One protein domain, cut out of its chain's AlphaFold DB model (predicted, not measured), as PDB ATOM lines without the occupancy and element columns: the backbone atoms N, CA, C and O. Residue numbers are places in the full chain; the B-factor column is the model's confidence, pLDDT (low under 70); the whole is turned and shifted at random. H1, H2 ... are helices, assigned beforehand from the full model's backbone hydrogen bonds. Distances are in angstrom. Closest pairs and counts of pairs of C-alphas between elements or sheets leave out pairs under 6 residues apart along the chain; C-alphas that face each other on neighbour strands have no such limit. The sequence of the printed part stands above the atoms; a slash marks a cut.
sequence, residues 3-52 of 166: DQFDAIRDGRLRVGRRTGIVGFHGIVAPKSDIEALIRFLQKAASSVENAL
ATOM      1  N   ASP A   3     201.055 227.061 242.840       64.94
ATOM      2  CA  ASP A   3     201.254 225.842 242.033       64.94
ATOM      3  C   ASP A   3     201.215 226.046 240.506       64.94
ATOM      4  O   ASP A   3     201.910 225.347 239.773       64.94
ATOM      5  N   GLN A   4     200.429 227.002 239.999       67.06
ATOM      6  CA  GLN A   4     200.370 227.280 238.557       67.06
ATOM      7  C   GLN A   4     201.583 228.077 238.065       67.06
ATOM      8  O   GLN A   4     202.063 227.832 236.963       67.06
ATOM      9  N   PHE A   5     202.107 229.004 238.873       74.75
ATOM     10  CA  PHE A   5     203.299 229.779 238.520       74.75
ATOM     11  C   PHE A   5     204.556 228.911 238.547       74.75
ATOM     12  O   PHE A   5     205.385 229.017 237.643       74.75
ATOM     13  N   ASP A   6     204.660 228.013 239.527       78.19
ATOM     14  CA  ASP A   6     205.761 227.053 239.609       78.19
ATOM     15  C   ASP A   6     205.695 226.045 238.450       78.19
ATOM     16  O   ASP A   6     206.701 225.777 237.800       78.19
ATOM     17  N   ALA A   7     204.496 225.581 238.074       73.25
ATOM     18  CA  ALA A   7     204.322 224.729 236.897       73.25
ATOM     19  C   ALA A   7     204.726 225.416 235.577       73.25
ATOM     20  O   ALA A   7     205.244 224.748 234.683       73.25
ATOM     21  N   ILE A   8     204.514 226.731 235.447       77.06
ATOM     22  CA  ILE A   8     204.983 227.508 234.287       77.06
ATOM     23  C   ILE A   8     206.512 227.626 234.301       77.06
ATOM     24  O   ILE A   8     207.144 227.405 233.270       77.06
ATOM     25  N   ARG A   9     207.114 227.937 235.459       76.94
ATOM     26  CA  ARG A   9     208.578 228.039 235.615       76.94
ATOM     27  C   ARG A   9     209.291 226.728 235.300       76.94
ATOM     28  O   ARG A   9     210.309 226.743 234.619       76.94
ATOM     29  N   ASP A  10     208.708 225.610 235.714       77.75
ATOM     30  CA  ASP A  10     209.270 224.275 235.505       77.75
ATOM     31  C   ASP A  10     208.962 223.698 234.109       77.75
ATOM     32  O   ASP A  10     209.239 222.529 233.842       77.75
ATOM     33  N   GLY A  11     208.328 224.471 233.219       75.38
ATOM     34  CA  GLY A  11     207.975 224.040 231.859       75.38
ATOM     35  C   GLY A  11     206.869 222.977 231.788       75.38
ATOM     36  O   GLY A  11     206.602 222.434 230.714       75.38
ATOM     37  N   ARG A  12     206.212 222.686 232.916       74.19
ATOM     38  CA  ARG A  12     205.128 221.698 233.053       74.19
ATOM     39  C   ARG A  12     203.773 222.236 232.594       74.19
ATOM     40  O   ARG A  12     202.890 221.449 232.269       74.19
ATOM     41  N   LEU A  13     203.613 223.559 232.556       80.50
ATOM     42  CA  LEU A  13     202.452 224.239 231.997       80.50
ATOM     43  C   LEU A  13     202.907 225.233 230.930       80.50
ATOM     44  O   LEU A  13     203.501 226.267 231.241       80.50
ATOM     45  N   ARG A  14     202.616 224.933 229.663       82.94
ATOM     46  CA  ARG A  14     202.938 225.844 228.564       82.94
ATOM     47  C   ARG A  14     201.906 226.957 228.503       82.94
ATOM     48  O   ARG A  14     200.704 226.709 228.465       82.94
ATOM     49  N   VAL A  15     202.392 228.188 228.445       84.38
ATOM     50  CA  VAL A  15     201.564 229.376 228.254       84.38
ATOM     51  C   VAL A  15     201.965 230.067 226.961       84.38
ATOM     52  O   VAL A  15     203.143 230.233 226.659       84.38
ATOM     53  N   GLY A  16     200.967 230.441 226.176       83.94
ATOM     54  CA  GLY A  16     201.102 231.230 224.964       83.94
ATOM     55  C   GLY A  16     200.341 232.539 225.098       83.94
ATOM     56  O   GLY A  16     199.476 232.696 225.961       83.94
ATOM     57  N   ARG A  17     200.643 233.490 224.218       84.25
ATOM     58  CA  ARG A  17     199.915 234.754 224.124       84.25
ATOM     59  C   ARG A  17     199.141 234.798 222.814       84.25
ATOM     60  O   ARG A  17     199.717 234.594 221.750       84.25
ATOM     61  N   ARG A  18     197.845 235.099 222.885       82.38
ATOM     62  CA  ARG A  18     197.016 235.377 221.708       82.38
ATOM     63  C   ARG A  18     197.443 236.690 221.060       82.38
ATOM     64  O   ARG A  18     197.502 237.733 221.714       82.38
ATOM     65  N   THR A  19     197.726 236.629 219.765       80.19
ATOM     66  CA  THR A  19     198.104 237.780 218.942       80.19
ATOM     67  C   THR A  19     196.967 238.803 218.914       80.19
ATOM     68  O   THR A  19     195.804 238.432 218.775       80.19
ATOM     69  N   GLY A  20     197.286 240.088 219.077       80.94
ATOM     70  CA  GLY A  20     196.300 241.180 219.043       80.94
ATOM     71  C   GLY A  20     195.538 241.440 220.350       80.94
ATOM     72  O   GLY A  20     194.783 242.403 220.415       80.94
ATOM     73  N   ILE A  21     195.756 240.646 221.409       79.94
ATOM     74  CA  ILE A  21     195.154 240.878 222.732       79.94
ATOM     75  C   ILE A  21     196.226 241.400 223.703       79.94
ATOM     76  O   ILE A  21     197.305 240.812 223.867       79.94
ATOM     77  N   VAL A  22     195.942 242.534 224.346       73.62
ATOM     78  CA  VAL A  22     196.824 243.193 225.325       73.62
ATOM     79  C   VAL A  22     196.266 242.966 226.724       73.62
ATOM     80  O   VAL A  22     195.125 243.317 226.962       73.62
ATOM     81  N   GLY A  23     197.045 242.400 227.647       77.62
ATOM     82  CA  GLY A  23     196.616 242.126 229.028       77.62
ATOM     83  C   GLY A  23     196.511 240.632 229.359       77.62
ATOM     84  O   GLY A  23     196.697 239.774 228.493       77.62
ATOM     85  N   PHE A  24     196.225 240.310 230.627       76.88
ATOM     86  CA  PHE A  24     196.247 238.934 231.157       76.88
ATOM     87  C   PHE A  24     195.248 237.983 230.481       76.88
ATOM     88  O   PHE A  24     195.518 236.793 230.359       76.88
ATOM     89  N   HIS A  25     194.143 238.500 229.946       77.88
ATOM     90  CA  HIS A  25     193.165 237.737 229.159       77.88
ATOM     91  C   HIS A  25     193.678 237.292 227.774       77.88
ATOM     92  O   HIS A  25     193.004 236.543 227.070       77.88
ATOM     93  N   GLY A  26     194.866 237.745 227.360       80.94
ATOM     94  CA  GLY A  26     195.564 237.232 226.182       80.94
ATOM     95  C   GLY A  26     196.403 235.980 226.456       80.94
ATOM     96  O   GLY A  26     196.897 235.383 225.502       80.94
ATOM     97  N   ILE A  27     196.590 235.584 227.718       85.12
ATOM     98  CA  ILE A  27     197.377 234.404 228.092       85.12
ATOM     99  C   ILE A  27     196.497 233.162 227.963       85.12
ATOM    100  O   ILE A  27     195.412 233.091 228.535       85.12
ATOM    101  N   VAL A  28     196.967 232.177 227.206       84.50
ATOM    102  CA  VAL A  28     196.275 230.907 226.984       84.50
ATOM    103  C   VAL A  28     197.198 229.746 227.311       84.50
ATOM    104  O   VAL A  28     198.390 229.800 227.029       84.50
ATOM    105  N   ALA A  29     196.644 228.682 227.878       85.69
ATOM    106  CA  ALA A  29     197.339 227.417 228.071       85.69
ATOM    107  C   ALA A  29     196.603 226.316 227.298       85.69
ATOM    108  O   ALA A  29     195.369 226.363 227.208       85.69
ATOM    109  N   PRO A  30     197.311 225.323 226.735       87.56
ATOM    110  CA  PRO A  30     196.667 224.151 226.165       87.56
ATOM    111  C   PRO A  30     195.793 223.462 227.214       87.56
ATOM    112  O   PRO A  30     196.225 223.215 228.341       87.56
ATOM    113  N   LYS A  31     194.560 223.112 226.834       83.31
ATOM    114  CA  LYS A  31     193.627 222.408 227.728       83.31
ATOM    115  C   LYS A  31     194.223 221.090 228.241       83.31
ATOM    116  O   LYS A  31     194.066 220.772 229.414       83.31
ATOM    117  N   SER A  32     194.959 220.373 227.388       83.06
ATOM    118  CA  SER A  32     195.673 219.136 227.731       83.06
ATOM    119  C   SER A  32     196.657 219.311 228.888       83.06
ATOM    120  O   SER A  32     196.724 218.457 229.769       83.06
ATOM    121  N   ASP A  33     197.391 220.423 228.903       81.31
ATOM    122  CA  ASP A  33     198.429 220.702 229.899       81.31
ATOM    123  C   ASP A  33     197.786 221.089 231.234       81.31
ATOM    124  O   ASP A  33     198.228 220.646 232.293       81.31
ATOM    125  N   ILE A  34     196.679 221.839 231.187       82.12
ATOM    126  CA  ILE A  34     195.860 222.145 232.366       82.12
ATOM    127  C   ILE A  34     195.278 220.864 232.970       82.12
ATOM    128  O   ILE A  34     195.374 220.652 234.177       82.12
ATOM    129  N   GLU A  35     194.710 219.978 232.152       83.81
ATOM    130  CA  GLU A  35     194.182 218.694 232.624       83.81
ATOM    131  C   GLU A  35     195.279 217.789 233.204       83.81
ATOM    132  O   GLU A  35     195.067 217.137 234.227       83.81
ATOM    133  N   ALA A  36     196.460 217.752 232.582       81.44
ATOM    134  CA  ALA A  36     197.606 217.007 233.092       81.44
ATOM    135  C   ALA A  36     198.099 217.567 234.434       81.44
ATOM    136  O   ALA A  36     198.362 216.791 235.355       81.44
ATOM    137  N   LEU A  37     198.154 218.894 234.574       80.81
ATOM    138  CA  LEU A  37     198.503 219.558 235.825       80.81
ATOM    139  C   LEU A  37     197.484 219.237 236.926       80.81
ATOM    140  O   LEU A  37     197.883 218.878 238.030       80.81
ATOM    141  N   ILE A  38     196.182 219.288 236.625       80.44
ATOM    142  CA  ILE A  38     195.125 218.914 237.577       80.44
ATOM    143  C   ILE A  38     195.305 217.466 238.042       80.44
ATOM    144  O   ILE A  38     195.326 217.218 239.247       80.44
ATOM    145  N   ARG A  39     195.504 216.516 237.116       79.44
ATOM    146  CA  ARG A  39     195.731 215.100 237.458       79.44
ATOM    147  C   ARG A  39     196.987 214.900 238.305       79.44
ATOM    148  O   ARG A  39     196.970 214.116 239.251       79.44
ATOM    149  N   PHE A  40     198.071 215.605 237.987       77.38
ATOM    150  CA  PHE A  40     199.313 215.550 238.756       77.38
ATOM    151  C   PHE A  40     199.115 216.073 240.183       77.38
ATOM    152  O   PHE A  40     199.507 215.405 241.139       77.38
ATOM    153  N   LEU A  41     198.459 217.227 240.333       72.75
ATOM    154  CA  LEU A  41     198.157 217.815 241.638       72.75
ATOM    155  C   LEU A  41     197.222 216.920 242.460       72.75
ATOM    156  O   LEU A  41     197.450 216.752 243.654       72.75
ATOM    157  N   GLN A  42     196.225 216.295 241.828       72.69
ATOM    158  CA  GLN A  42     195.352 215.310 242.475       72.69
ATOM    159  C   GLN A  42     196.142 214.090 242.950       72.69
ATOM    160  O   GLN A  42     196.044 213.721 244.114       72.69
ATOM    161  N   LYS A  43     196.991 213.508 242.095       70.69
ATOM    162  CA  LYS A  43     197.826 212.355 242.462       70.69
ATOM    163  C   LYS A  43     198.774 212.686 243.617       70.69
ATOM    164  O   LYS A  43     198.907 211.891 244.547       70.69
ATOM    165  N   ALA A  44     199.413 213.854 243.582       66.81
ATOM    166  CA  ALA A  44     200.280 214.319 244.661       66.81
ATOM    167  C   ALA A  44     199.496 214.549 245.964       66.81
ATOM    168  O   ALA A  44     199.948 214.130 247.026       66.81
ATOM    169  N   ALA A  45     198.302 215.147 245.886       63.28
ATOM    170  CA  ALA A  45     197.422 215.342 247.035       63.28
ATOM    171  C   ALA A  45     196.990 214.008 247.662       63.28
ATOM    172  O   ALA A  45     197.153 213.845 248.865       63.28
ATOM    173  N   SER A  46     196.552 213.031 246.861       62.16
ATOM    174  CA  SER A  46     196.176 211.698 247.353       62.16
ATOM    175  C   SER A  46     197.353 210.946 247.983       62.16
ATOM    176  O   SER A  46     197.187 210.248 248.976       62.16
ATOM    177  N   SER A  47     198.563 211.106 247.438       60.66
ATOM    178  CA  SER A  47     199.779 210.488 247.995       60.66
ATOM    179  C   SER A  47     200.117 211.051 249.377       60.66
ATOM    180  O   SER A  47     200.482 210.308 250.282       60.66
ATOM    181  N   VAL A  48     199.970 212.369 249.540       61.50
ATOM    182  CA  VAL A  48     200.148 213.065 250.820       61.50
ATOM    183  C   VAL A  48     199.047 212.692 251.812       61.50
ATOM    184  O   VAL A  48     199.321 212.502 252.990       61.50
ATOM    185  N   GLU A  49     197.810 212.576 251.343       59.59
ATOM    186  CA  GLU A  49     196.658 212.218 252.166       59.59
ATOM    187  C   GLU A  49     196.771 210.804 252.742       59.59
ATOM    188  O   GLU A  49     196.550 210.623 253.934       59.59
ATOM    189  N   ASN A  50     197.245 209.845 251.944       59.94
ATOM    190  CA  ASN A  50     197.537 208.484 252.403       59.94
ATOM    191  C   ASN A  50     198.682 208.407 253.431       59.94
ATOM    192  O   ASN A  50     198.805 207.407 254.130       59.94
ATOM    193  N   ALA A  51     199.544 209.428 253.504       60.19
ATOM    194  CA  ALA A  51     200.655 209.486 254.453       60.19
ATOM    195  C   ALA A  51     200.281 210.163 255.785       60.19
ATOM    196  O   ALA A  51     201.076 210.143 256.725       60.19
ATOM    197  N   LEU A  52     199.104 210.790 255.873       63.59
ATOM    198  CA  LEU A  52     198.634 211.447 257.089       63.59
ATOM    199  C   LEU A  52     197.872 210.449 257.976       63.59
ATOM    200  O   LEU A  52     197.084 209.658 257.461       63.59
TER     201      LEU A  52
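This is residues 3 to 52 of the 166 residues of an uncharacterized protein of Puniceibacterium sp. IMCC21224 (UniProt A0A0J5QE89). A short helix, H1, leads into a long loop that runs out and folds back on itself, and a long helix, H2, extends the other way from the loop, with its far end and the tail, residues 42 to 52, sticking out. The 50 printed residues hold two named helices, H1 then H2, and no named strand; the class is all helix. The whole is loose, with a radius of gyration of the C-alphas of 13.9 A, and spans 48 by 17 by 16 A.

H1, residues 3 to 9, and H2, residues 31 to 49, are close but not clearly touching; their closest C-alphas, of Ala 7 and Leu 37, are 7.9 A apart. They run opposite ways at a steep tilt of 56 degrees. Between them, residues 16 to 17 pair antiparallel with residues 27 to 28. In H1 and H2 every O i to N i+4 pair is within hydrogen-bond range.

H1 begins at C-alpha 3 (201.254, 225.842, 242.033). H2 is 26.7 A long and ends at C-alpha 49 (196.658, 212.218, 252.166).

The C-alphas farthest apart, of Gly 20 and Leu 52, are 48.3 A apart. The printed part has no cut. The link from H1 to H2, 21 residues, is long. Confidence is low, under 70, at residues 3 to 4 and 44 to 52.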